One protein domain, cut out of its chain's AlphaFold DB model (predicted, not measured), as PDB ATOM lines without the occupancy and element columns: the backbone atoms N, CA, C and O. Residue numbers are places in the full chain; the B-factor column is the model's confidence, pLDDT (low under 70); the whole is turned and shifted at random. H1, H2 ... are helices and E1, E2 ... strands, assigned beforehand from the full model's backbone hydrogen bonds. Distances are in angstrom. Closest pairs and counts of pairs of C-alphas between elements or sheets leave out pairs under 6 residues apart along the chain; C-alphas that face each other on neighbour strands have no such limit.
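This is residues 4 to 90 of the 95 residues of an uncharacterized protein of Vibrio sp. V15_P4S5T153 (UniProt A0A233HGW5). A small, twisted sheet of four strands runs through the middle, with helices H3 and H4 side by side over one face and the short helix H1 over the other. H2 sits out at one side and only grazes the sheet with its residues 41 to 45. The printed part has 87 residues, with four named helices and four named strands in the order E1 H1 E2 E3 H2 H3 E4 H4; the sheet runs E2, E3, E1, E4, all antiparallel, and the class is mixed, helices and strands. The whole is compact, with a radius of gyration of the C-alphas of 11.4 A, and rounded, spanning 29 by 23 by 22 A.

E1, residues 4 to 9, begins with C-alpha 4 at (-2.193, 0.908, 10.920) and is 17.0 A long. H1 follows at residues 10 to 16, then E2 at residues 25 to 27. E3, residues 31 to 37, is 19.6 A long and ends with C-alpha 37 at (-6.677, -1.443, 12.662). H2 holds residues 41 to 50 over 14.3 A, H3 residues 60 to 68 over 12.1 A, and E4 residues 75 to 77. H4, residues 79 to 89, is 15.4 A long and ends with C-alpha 89 at (8.786, 2.733, -4.450).

The sheet is only just strongly twisted, with C-alphas up to 4.0 A off its best plane. E1 and E3 are its inner strands, antiparallel at 155 degrees, with N 6 and O 34 at 3.0 A within hydrogen-bond range. E2 and E3 form a hairpin, with N 25 and O 33 at 2.9 A. E4 is the edge strand beside E1, with N 77 and O 5 at 2.8 A. E1, H1 and E2 make a split strand-helix-strand unit, two strands running the same way with E3 between them, and its crossover is right-handed. H3 and H4 on one face of the sheet and H1 on the other make three layers with it, helices on both faces of a sheet. H1 lies over E1 at a height of 7.1 A, slantwise to the strands. On the opposite face, H4 lies over E3 and E1 at a height of 9.2 A, along the strands. H3, on the same face as H4, touches it at Ala 60 and Ile 81, whose C-alphas are 4.9 A apart, at a steep tilt of 39 degrees, the same way. H1 and H2 are close but not clearly touching, their closest C-alphas, of Leu 16 and Leu 47, 6.5 A apart. In H1, H2 and H3 every O i to N i+4 pair is within hydrogen-bond range; in H4, 6 of 7 are.

The C-alphas of Ser 50 and Gln 87, the two farthest apart, are 31.4 A from each other. The printed part has no cut, and no link is long. Residues 56 to 57 pair briefly with residues 75 to 76 of E4, parallel. The mean pLDDT of the printed part is 91.8, and no printed residue is under 70.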
ATOM      1  N   VAL A   4      -3.599   1.248  10.775       94.81
ATOM      2  CA  VAL A   4      -2.193   0.908  10.920       94.81
ATOM      3  C   VAL A   4      -1.776   0.135   9.673       94.81
ATOM      4  O   VAL A   4      -2.575  -0.556   9.039       94.81
ATOM      5  N   TYR A   5      -0.518   0.304   9.300       95.81
ATOM      6  CA  TYR A   5       0.036  -0.165   8.043       95.81
ATOM      7  C   TYR A   5       1.250  -1.025   8.340       95.81
ATOM      8  O   TYR A   5       2.044  -0.664   9.207       95.81
ATOM      9  N   ALA A   6       1.437  -2.129   7.622       95.88
ATOM     10  CA  ALA A   6       2.673  -2.897   7.721       95.88
ATOM     11  C   ALA A   6       3.204  -3.304   6.358       95.88
ATOM     12  O   ALA A   6       2.457  -3.804   5.518       95.88
ATOM     13  N   PHE A   7       4.511  -3.138   6.180       95.69
ATOM     14  CA  PHE A   7       5.229  -3.675   5.033       95.69
ATOM     15  C   PHE A   7       5.797  -5.045   5.387       95.69
ATOM     16  O   PHE A   7       6.500  -5.199   6.391       95.69
ATOM     17  N   LEU A   8       5.507  -6.031   4.548       94.88
ATOM     18  CA  LEU A   8       6.076  -7.372   4.608       94.88
ATOM     19  C   LEU A   8       6.701  -7.695   3.259       94.88
ATOM     20  O   LEU A   8       6.226  -7.216   2.233       94.88
ATOM     21  N   THR A   9       7.746  -8.517   3.243       94.00
ATOM     22  CA  THR A   9       8.212  -9.100   1.979       94.00
ATOM     23  C   THR A   9       7.097  -9.958   1.378       94.00
ATOM     24  O   THR A   9       6.238 -10.442   2.116       94.00
ATOM     25  N   LEU A  10       7.103 -10.196   0.065       92.75
ATOM     26  CA  LEU A  10       6.103 -11.055  -0.581       92.75
ATOM     27  C   LEU A  10       6.021 -12.431   0.102       92.75
ATOM     28  O   LEU A  10       4.933 -12.879   0.461       92.75
ATOM     29  N   ALA A  11       7.178 -13.047   0.365       91.44
ATOM     30  CA  ALA A  11       7.272 -14.317   1.083       91.44
ATOM     31  C   ALA A  11       6.756 -14.216   2.531       91.44
ATOM     32  O   ALA A  11       6.010 -15.079   2.987       91.44
ATOM     33  N   GLY A  12       7.104 -13.137   3.244       90.50
ATOM     34  CA  GLY A  12       6.619 -12.900   4.603       90.50
ATOM     35  C   GLY A  12       5.103 -12.713   4.651       90.50
ATOM     36  O   GLY A  12       4.443 -13.254   5.529       90.50
ATOM     37  N   TRP A  13       4.525 -12.010   3.677       94.06
ATOM     38  CA  TRP A  13       3.078 -11.872   3.554       94.06
ATOM     39  C   TRP A  13       2.403 -13.218   3.273       94.06
ATOM     40  O   TRP A  13       1.463 -13.563   3.981       94.06
ATOM     41  N   GLN A  14       2.913 -14.006   2.320       92.12
ATOM     42  CA  GLN A  14       2.382 -15.342   2.010       92.12
ATOM     43  C   GLN A  14       2.375 -16.264   3.232       92.12
ATOM     44  O   GLN A  14       1.410 -16.989   3.444       92.12
ATOM     45  N   GLN A  15       3.428 -16.208   4.049       89.56
ATOM     46  CA  GLN A  15       3.562 -17.071   5.217       89.56
ATOM     47  C   GLN A  15       2.757 -16.588   6.436       89.56
ATOM     48  O   GLN A  15       2.288 -17.417   7.209       89.56
ATOM     49  N   LEU A  16       2.629 -15.271   6.643       86.44
ATOM     50  CA  LEU A  16       2.106 -14.694   7.896       86.44
ATOM     51  C   LEU A  16       0.706 -14.104   7.787       86.44
ATOM     52  O   LEU A  16      -0.029 -14.059   8.771       86.44
ATOM     53  N   ALA A  17       0.394 -13.522   6.633       88.12
ATOM     54  CA  ALA A  17      -0.630 -12.492   6.527       88.12
ATOM     55  C   ALA A  17      -1.609 -12.709   5.371       88.12
ATOM     56  O   ALA A  17      -2.654 -12.070   5.371       88.12
ATOM     57  N   ALA A  18      -1.325 -13.596   4.415       91.62
ATOM     58  CA  ALA A  18      -2.162 -13.779   3.232       91.62
ATOM     59  C   ALA A  18      -3.583 -14.262   3.559       91.62
ATOM     60  O   ALA A  18      -4.528 -13.820   2.913       91.62
ATOM     61  N   GLU A  19      -3.759 -15.097   4.585       90.12
ATOM     62  CA  GLU A  19      -5.090 -15.570   4.995       90.12
ATOM     63  C   GLU A  19      -5.936 -14.466   5.650       90.12
ATOM     64  O   GLU A  19      -7.131 -14.356   5.386       90.12
ATOM     65  N   GLN A  20      -5.326 -13.631   6.498       89.25
ATOM     66  CA  GLN A  20      -6.037 -12.591   7.261       89.25
ATOM     67  C   GLN A  20      -6.137 -11.258   6.511       89.25
ATOM     68  O   GLN A  20      -7.085 -10.499   6.712       89.25
ATOM     69  N   TRP A  21      -5.175 -10.979   5.635       92.44
ATOM     70  CA  TRP A  21      -5.075  -9.770   4.823       92.44
ATOM     71  C   TRP A  21      -4.760 -10.131   3.360       92.44
ATOM     72  O   TRP A  21      -3.677  -9.804   2.860       92.44
ATOM     73  N   PRO A  22      -5.700 -10.786   2.648       91.88
ATOM     74  CA  PRO A  22      -5.498 -11.202   1.258       91.88
ATOM     75  C   PRO A  22      -5.415 -10.013   0.292       91.88
ATOM     76  O   PRO A  22      -4.767 -10.095  -0.748       91.88
ATOM     77  N   HIS A  23      -6.030  -8.883   0.644       90.06
ATOM     78  CA  HIS A  23      -6.092  -7.675  -0.184       90.06
ATOM     79  C   HIS A  23      -4.899  -6.729   0.042       90.06
ATOM     80  O   HIS A  23      -5.063  -5.513   0.105       90.06
ATOM     81  N   ALA A  24      -3.697  -7.284   0.217       93.44
ATOM     82  CA  ALA A  24      -2.485  -6.495   0.408       93.44
ATOM     83  C   ALA A  24      -2.048  -5.805  -0.893       93.44
ATOM     84  O   ALA A  24      -2.046  -6.419  -1.963       93.44
ATOM     85  N   VAL A  25      -1.635  -4.544  -0.788       92.75
ATOM     86  CA  VAL A  25      -1.202  -3.722  -1.927       92.75
ATOM     87  C   VAL A  25       0.261  -4.011  -2.248       92.75
ATOM     88  O   VAL A  25       1.084  -4.091  -1.337       92.75
ATOM     89  N   ASP A  26       0.605  -4.163  -3.522       92.56
ATOM     90  CA  ASP A  26       1.999  -4.277  -3.958       92.56
ATOM     91  C   ASP A  26       2.746  -2.953  -3.783       92.56
ATOM     92  O   ASP A  26       2.249  -1.891  -4.154       92.56
ATOM     93  N   VAL A  27       3.944  -3.019  -3.204       90.56
ATOM     94  CA  VAL A  27       4.820  -1.860  -3.024       90.56
ATOM     95  C   VAL A  27       6.222  -2.221  -3.490       90.56
ATOM     96  O   VAL A  27       6.900  -3.063  -2.896       90.56
ATOM     97  N   GLY A  28       6.671  -1.562  -4.557       86.12
ATOM     98  CA  GLY A  28       7.897  -1.944  -5.251       86.12
ATOM     99  C   GLY A  28       7.811  -3.364  -5.821       86.12
ATOM    100  O   GLY A  28       6.738  -3.841  -6.178       86.12
ATOM    101  N   SER A  29       8.951  -4.053  -5.909       83.31
ATOM    102  CA  SER A  29       9.051  -5.357  -6.580       83.31
ATOM    103  C   SER A  29       8.873  -6.581  -5.675       83.31
ATOM    104  O   SER A  29       8.631  -7.671  -6.184       83.31
ATOM    105  N   ASN A  30       9.022  -6.446  -4.350       90.25
ATOM    106  CA  ASN A  30       9.041  -7.601  -3.436       90.25
ATOM    107  C   ASN A  30       8.382  -7.344  -2.072       90.25
ATOM    108  O   ASN A  30       8.623  -8.089  -1.119       90.25
ATOM    109  N   TYR A  31       7.578  -6.288  -1.938       94.56
ATOM    110  CA  TYR A  31       6.873  -6.001  -0.692       94.56
ATOM    111  C   TYR A  31       5.373  -5.873  -0.902       94.56
ATOM    112  O   TYR A  31       4.891  -5.422  -1.937       94.56
ATOM    113  N   LYS A  32       4.649  -6.255   0.143       95.50
ATOM    114  CA  LYS A  32       3.213  -6.102   0.295       95.50
ATOM    115  C   LYS A  32       2.944  -5.161   1.459       95.50
ATOM    116  O   LYS A  32       3.565  -5.269   2.519       95.50
ATOM    117  N   LEU A  33       2.000  -4.256   1.265       95.56
ATOM    118  CA  LEU A  33       1.455  -3.378   2.284       95.56
ATOM    119  C   LEU A  33       0.099  -3.919   2.727       95.56
ATOM    120  O   LEU A  33      -0.857  -3.938   1.952       95.56
ATOM    121  N   ILE A  34       0.015  -4.331   3.988       95.75
ATOM    122  CA  ILE A  34      -1.257  -4.673   4.624       95.75
ATOM    123  C   ILE A  34      -1.796  -3.464   5.385       95.75
ATOM    124  O   ILE A  34      -1.039  -2.704   5.997       95.75
ATOM    125  N   VAL A  35      -3.119  -3.316   5.361       94.75
ATOM    126  CA  VAL A  35      -3.850  -2.295   6.111       94.75
ATOM    127  C   VAL A  35      -4.739  -2.999   7.122       94.75
ATOM    128  O   VAL A  35      -5.486  -3.916   6.785       94.75
ATOM    129  N   PHE A  36      -4.642  -2.578   8.373       93.62
ATOM    130  CA  PHE A  36      -5.401  -3.132   9.485       93.62
ATOM    131  C   PHE A  36      -5.657  -2.043  10.517       93.62
ATOM    132  O   PHE A  36      -5.312  -0.878  10.326       93.62
ATOM    133  N   THR A  37      -6.321  -2.391  11.605       93.88
ATOM    134  CA  THR A  37      -6.677  -1.443  12.662       93.88
ATOM    135  C   THR A  37      -5.795  -1.652  13.880       93.88
ATOM    136  O   THR A  37      -5.266  -2.740  14.097       93.88
ATOM    137  N   ASN A  38      -5.652  -0.626  14.714       92.50
ATOM    138  CA  ASN A  38      -4.883  -0.720  15.956       92.50
ATOM    139  C   ASN A  38      -5.359  -1.852  16.894       92.50
ATOM    140  O   ASN A  38      -4.589  -2.336  17.712       92.50
ATOM    141  N   GLU A  39      -6.608  -2.306  16.766       93.12
ATOM    142  CA  GLU A  39      -7.158  -3.446  17.518       93.12
ATOM    143  C   GLU A  39      -6.697  -4.807  16.971       93.12
ATOM    144  O   GLU A  39      -6.646  -5.796  17.699       93.12
ATOM    145  N   GLN A  40      -6.339  -4.869  15.687       92.00
ATOM    146  CA  GLN A  40      -5.791  -6.062  15.033       92.00
ATOM    147  C   GLN A  40      -4.266  -6.151  15.172       92.00
ATOM    148  O   GLN A  40      -3.688  -7.204  14.915       92.00
ATOM    149  N   GLU A  41      -3.610  -5.071  15.598       89.81
ATOM    150  CA  GLU A  41      -2.159  -5.014  15.756       89.81
ATOM    151  C   GLU A  41      -1.596  -6.093  16.704       89.81
ATOM    152  O   GLU A  41      -0.661  -6.782  16.295       89.81
ATOM    153  N   PRO A  42      -2.192  -6.368  17.885       92.19
ATOM    154  CA  PRO A  42      -1.728  -7.456  18.749       92.19
ATOM    155  C   PRO A  42      -1.807  -8.838  18.084       92.19
ATOM    156  O   PRO A  42      -0.983  -9.707  18.364       92.19
ATOM    157  N   LYS A  43      -2.773  -9.055  17.178       90.44
ATOM    158  CA  LYS A  43      -2.876 -10.310  16.417       90.44
ATOM    159  C   LYS A  43      -1.726 -10.439  15.423       90.44
ATOM    160  O   LYS A  43      -1.114 -11.500  15.353       90.44
ATOM    161  N   LEU A  44      -1.396  -9.362  14.705       90.12
ATOM    162  CA  LEU A  44      -0.237  -9.334  13.808       90.12
ATOM    163  C   LEU A  44       1.069  -9.574  14.577       90.12
ATOM    164  O   LEU A  44       1.917 -10.330  14.112       90.12
ATOM    165  N   GLU A  45       1.230  -8.957  15.748       91.06
ATOM    166  CA  GLU A  45       2.405  -9.164  16.600       91.06
ATOM    167  C   GLU A  45       2.522 -10.620  17.064       91.06
ATOM    168  O   GLU A  45       3.596 -11.208  16.940       91.06
ATOM    169  N   ALA A  46       1.425 -11.226  17.524       91.44
ATOM    170  CA  ALA A  46       1.406 -12.628  17.937       91.44
ATOM    171  C   ALA A  46       1.759 -13.583  16.783       91.44
ATOM    172  O   ALA A  46       2.576 -14.485  16.970       91.44
ATOM    173  N   LEU A  47       1.202 -13.354  15.588       89.31
ATOM    174  CA  LEU A  47       1.514 -14.132  14.381       89.31
ATOM    175  C   LEU A  47       2.971 -13.959  13.957       89.31
ATOM    176  O   LEU A  47       3.657 -14.926  13.644       89.31
ATOM    177  N   ALA A  48       3.484 -12.728  13.971       89.31
ATOM    178  CA  ALA A  48       4.883 -12.482  13.649       89.31
ATOM    179  C   ALA A  48       5.798 -13.274  14.595       89.31
ATOM    180  O   ALA A  48       6.688 -13.982  14.128       89.31
ATOM    181  N   VAL A  49       5.529 -13.226  15.904       89.38
ATOM    182  CA  VAL A  49       6.308 -13.948  16.919       89.38
ATOM    183  C   VAL A  49       6.215 -15.464  16.742       89.38
ATOM    184  O   VAL A  49       7.249 -16.129  16.809       89.38
ATOM    185  N   SER A  50       5.030 -16.025  16.470       88.19
ATOM    186  CA  SER A  50       4.865 -17.478  16.293       88.19
ATOM    187  C   SER A  50       5.629 -18.031  15.086       88.19
ATOM    188  O   SER A  50       5.976 -19.207  15.061       88.19
ATOM    189  N   HIS A  51       5.939 -17.179  14.113       85.38
ATOM    190  CA  HIS A  51       6.734 -17.511  12.934       85.38
ATOM    191  C   HIS A  51       8.194 -17.022  13.017       85.38
ATOM    192  O   HIS A  51       8.919 -17.078  12.026       85.38
ATOM    193  N   GLY A  52       8.646 -16.544  14.182       86.06
ATOM    194  CA  GLY A  52      10.035 -16.127  14.409       86.06
ATOM    195  C   GLY A  52      10.389 -14.728  13.893       86.06
ATOM    196  O   GLY A  52      11.563 -14.356  13.863       86.06
ATOM    197  N   PHE A  53       9.397 -13.925  13.513       87.25
ATOM    198  CA  PHE A  53       9.581 -12.536  13.112       87.25
ATOM    199  C   PHE A  53       9.372 -11.577  14.282       87.25
ATOM    200  O   PHE A  53       8.621 -11.826  15.222       87.25
ATOM    201  N   LYS A  54      10.020 -10.414  14.194       86.44
ATOM    202  CA  LYS A  54       9.830  -9.318  15.142       86.44
ATOM    203  C   LYS A  54       9.236  -8.122  14.422       86.44
ATOM    204  O   LYS A  54       9.856  -7.600  13.494       86.44
ATOM    205  N   VAL A  55       8.081  -7.663  14.896       90.00
ATOM    206  CA  VAL A  55       7.473  -6.413  14.441       90.00
ATOM    207  C   VAL A  55       8.391  -5.242  14.789       90.00
ATOM    208  O   VAL A  55       8.879  -5.121  15.915       90.00
ATOM    209  N   LYS A  56       8.653  -4.376  13.809       92.44
ATOM    210  CA  LYS A  56       9.488  -3.182  13.985       92.44
ATOM    211  C   LYS A  56       8.701  -1.947  13.575       92.44
ATOM    212  O   LYS A  56       8.171  -1.896  12.471       92.44
ATOM    213  N   ARG A  57       8.696  -0.923  14.432       92.69
ATOM    214  CA  ARG A  57       8.207   0.414  14.075       92.69
ATOM    215  C   ARG A  57       9.380   1.274  13.632       92.69
ATOM    216  O   ARG A  57      10.282   1.556  14.421       92.69
ATOM    217  N   LEU A  58       9.392   1.642  12.358       91.31
ATOM    218  CA  LEU A  58      10.478   2.388  11.728       91.31
ATOM    219  C   LEU A  58       9.955   3.717  11.174       91.31
ATOM    220  O   LEU A  58       8.782   3.848  10.827       91.31
ATOM    221  N   THR A  59      10.834   4.715  11.098       93.88
ATOM    222  CA  THR A  59      10.553   5.955  10.359       93.88
ATOM    223  C   THR A  59      10.542   5.674   8.857       93.88
ATOM    224  O   THR A  59      11.156   4.704   8.421       93.88
ATOM    225  N   ALA A  60       9.927   6.547   8.051       94.12
ATOM    226  CA  ALA A  60       9.865   6.375   6.592       94.12
ATOM    227  C   ALA A  60      11.239   6.091   5.963       94.12
ATOM    228  O   ALA A  60      11.390   5.111   5.246       94.12
ATOM    229  N   VAL A  61      12.261   6.876   6.320       95.19
ATOM    230  CA  VAL A  61      13.636   6.692   5.820       95.19
ATOM    231  C   VAL A  61      14.199   5.320   6.202       95.19
ATOM    232  O   VAL A  61      14.804   4.640   5.380       95.19
ATOM    233  N   ARG A  62      13.980   4.870   7.444       95.31
ATOM    234  CA  ARG A  62      14.472   3.560   7.897       95.31
ATOM    235  C   ARG A  62      13.711   2.408   7.247       95.31
ATOM    236  O   ARG A  62      14.334   1.394   6.955       95.31
ATOM    237  N   THR A  63      12.410   2.562   7.011       94.25
ATOM    238  CA  THR A  63      11.601   1.585   6.275       94.25
ATOM    239  C   THR A  63      12.068   1.482   4.828       94.25
ATOM    240  O   THR A  63      12.293   0.372   4.363       94.25
ATOM    241  N   ILE A  64      12.307   2.611   4.152       94.44
ATOM    242  CA  ILE A  64      12.854   2.641   2.787       94.44
ATOM    243  C   ILE A  64      14.200   1.917   2.733       94.44
ATOM    244  O   ILE A  64      14.362   0.996   1.940       94.44
ATOM    245  N   ASN A  65      15.130   2.255   3.630       94.62
ATOM    246  CA  ASN A  65      16.444   1.608   3.670       94.62
ATOM    247  C   ASN A  65      16.343   0.102   3.962       94.62
ATOM    248  O   ASN A  65      17.060  -0.693   3.360       94.62
ATOM    249  N   ALA A  66      15.446  -0.305   4.866       93.44
ATOM    250  CA  ALA A  66      15.204  -1.714   5.161       93.44
ATOM    251  C   ALA A  66      14.623  -2.453   3.944       93.44
ATOM    252  O   ALA A  66      15.086  -3.542   3.612       93.44
ATOM    253  N   MET A  67      13.657  -1.844   3.252       93.62
ATOM    254  CA  MET A  67      13.047  -2.409   2.051       93.62
ATOM    255  C   MET A  67      14.051  -2.539   0.906       93.62
ATOM    256  O   MET A  67      14.146  -3.611   0.312       93.62
ATOM    257  N   ALA A  68      14.857  -1.502   0.663       91.88
ATOM    258  CA  ALA A  68      15.931  -1.514  -0.329       91.88
ATOM    259  C   ALA A  68      16.987  -2.597  -0.035       91.88
ATOM    260  O   ALA A  68      17.492  -3.238  -0.951       91.88
ATOM    261  N   ALA A  69      17.265  -2.866   1.244       92.25
ATOM    262  CA  ALA A  69      18.137  -3.956   1.681       92.25
ATOM    263  C   ALA A  69      17.449  -5.337   1.715       92.25
ATOM    264  O   ALA A  69      18.028  -6.290   2.234       92.25
ATOM    265  N   SER A  70      16.216  -5.465   1.205       90.31
ATOM    266  CA  SER A  70      15.424  -6.707   1.246       90.31
ATOM    267  C   SER A  70      15.264  -7.294   2.661       90.31
ATOM    268  O   SER A  70      15.155  -8.505   2.843       90.31
ATOM    269  N   ALA A  71      15.260  -6.433   3.683       90.75
ATOM    270  CA  ALA A  71      15.145  -6.851   5.069       90.75
ATOM    271  C   ALA A  71      13.750  -7.408   5.378       90.75
ATOM    272  O   ALA A  71      12.725  -6.810   5.060       90.75
ATOM    273  N   VAL A  72      13.694  -8.525   6.097       89.19
ATOM    274  CA  VAL A  72      12.408  -9.147   6.422       89.19
ATOM    275  C   VAL A  72      11.692  -8.391   7.554       89.19
ATOM    276  O   VAL A  72      12.287  -8.067   8.592       89.19
ATOM    277  N   GLY A  73      10.414  -8.086   7.308       75.81
ATOM    278  CA  GLY A  73       9.476  -7.405   8.210       75.81
ATOM    279  C   GLY A  73       8.416  -8.356   8.790       75.81
ATOM    280  O   GLY A  73       8.324  -9.501   8.354       75.81
ATOM    281  N   PRO A  74       7.621  -7.888   9.773       92.00
ATOM    282  CA  PRO A  74       6.737  -6.747   9.513       92.00
ATOM    283  C   PRO A  74       7.291  -5.388   9.962       92.00
ATOM    284  O   PRO A  74       7.714  -5.221  11.111       92.00
ATOM    285  N   PHE A  75       7.228  -4.389   9.076       95.56
ATOM    286  CA  PHE A  75       7.532  -2.988   9.391       95.56
ATOM    287  C   PHE A  75       6.242  -2.198   9.585       95.56
ATOM    288  O   PHE A  75       5.632  -1.755   8.613       95.56
ATOM    289  N   VAL A  76       5.824  -2.037  10.839       94.81
ATOM    290  CA  VAL A  76       4.556  -1.397  11.190       94.81
ATOM    291  C   VAL A  76       4.714   0.115  11.313       94.81
ATOM    292  O   VAL A  76       5.652   0.615  11.937       94.81
ATOM    293  N   CYS A  77       3.783   0.866  10.740       94.56
ATOM    294  CA  CYS A  77       3.805   2.316  10.725       94.56
ATOM    295  C   CYS A  77       2.398   2.924  10.615       94.56
ATOM    296  O   CYS A  77       1.393   2.234  10.437       94.56
ATOM    297  N   ARG A  78       2.333   4.248  10.767       94.38
ATOM    298  CA  ARG A  78       1.122   5.046  10.547       94.38
ATOM    299  C   ARG A  78       1.032   5.485   9.081       94.38
ATOM    300  O   ARG A  78       2.011   5.398   8.341       94.38
ATOM    301  N   TYR A  79      -0.131   6.008   8.701       93.50
ATOM    302  CA  TYR A  79      -0.429   6.453   7.337       93.50
ATOM    303  C   TYR A  79       0.614   7.420   6.752       93.50
ATOM    304  O   TYR A  79       1.073   7.216   5.634       93.50
ATOM    305  N   ASP A  80       1.050   8.425   7.518       93.94
ATOM    306  CA  ASP A  80       2.023   9.438   7.084       93.94
ATOM    307  C   ASP A  80       3.372   8.835   6.664       93.94
ATOM    308  O   ASP A  80       4.039   9.325   5.751       93.94
ATOM    309  N   ILE A  81       3.775   7.754   7.329       94.94
ATOM    310  CA  ILE A  81       4.986   7.005   7.001       94.94
ATOM    311  C   ILE A  81       4.727   6.090   5.806       94.94
ATOM    312  O   ILE A  81       5.530   6.082   4.875       94.94
ATOM    313  N   ALA A  82       3.613   5.350   5.815       94.44
ATOM    314  CA  ALA A  82       3.260   4.435   4.737       94.44
ATOM    315  C   ALA A  82       3.175   5.160   3.387       94.44
ATOM    316  O   ALA A  82       3.777   4.714   2.418       94.44
ATOM    317  N   GLN A  83       2.520   6.322   3.353       94.31
ATOM    318  CA  GLN A  83       2.394   7.149   2.159       94.31
ATOM    319  C   GLN A  83       3.762   7.542   1.586       94.31
ATOM    320  O   GLN A  83       3.988   7.377   0.391       94.31
ATOM    321  N   LYS A  84       4.698   8.000   2.429       94.56
ATOM    322  CA  LYS A  84       6.056   8.375   1.992       94.56
ATOM    323  C   LYS A  84       6.836   7.188   1.430       94.56
ATOM    324  O   LYS A  84       7.565   7.341   0.458       94.56
ATOM    325  N   VAL A  85       6.699   6.017   2.052       94.06
ATOM    326  CA  VAL A  85       7.357   4.786   1.594       94.06
ATOM    327  C   VAL A  85       6.775   4.344   0.250       94.06
ATOM    328  O   VAL A  85       7.532   4.078  -0.677       94.06
ATOM    329  N   VAL A  86       5.446   4.322   0.113       93.44
ATOM    330  CA  VAL A  86       4.771   3.951  -1.140       93.44
ATOM    331  C   VAL A  86       5.141   4.910  -2.265       93.44
ATOM    332  O   VAL A  86       5.544   4.452  -3.322       93.44
ATOM    333  N   GLN A  87       5.101   6.225  -2.032       92.19
ATOM    334  CA  GLN A  87       5.505   7.225  -3.031       92.19
ATOM    335  C   GLN A  87       6.951   7.048  -3.506       92.19
ATOM    336  O   GLN A  87       7.258   7.369  -4.648       92.19
ATOM    337  N   HIS A  88       7.840   6.545  -2.645       91.81
ATOM    338  CA  HIS A  88       9.232   6.294  -3.011       91.81
ATOM    339  C   HIS A  88       9.396   5.077  -3.935       91.81
ATOM    340  O   HIS A  88      10.195   5.128  -4.864       91.81
ATOM    341  N   PHE A  89       8.662   3.987  -3.687       88.62
ATOM    342  CA  PHE A  89       8.786   2.733  -4.450       88.62
ATOM    343  C   PHE A  89       7.791   2.592  -5.606       88.62
ATOM    344  O   PHE A  89       7.977   1.755  -6.486       88.62
ATOM    345  N   SER A  90       6.729   3.386  -5.588       83.50
ATOM    346  CA  SER A  90       5.682   3.436  -6.601       83.50
ATOM    347  C   SER A  90       5.348   4.903  -6.870       83.50
ATOM    348  O   SER A  90       4.259   5.364  -6.511       83.50
TER     349      SER A  90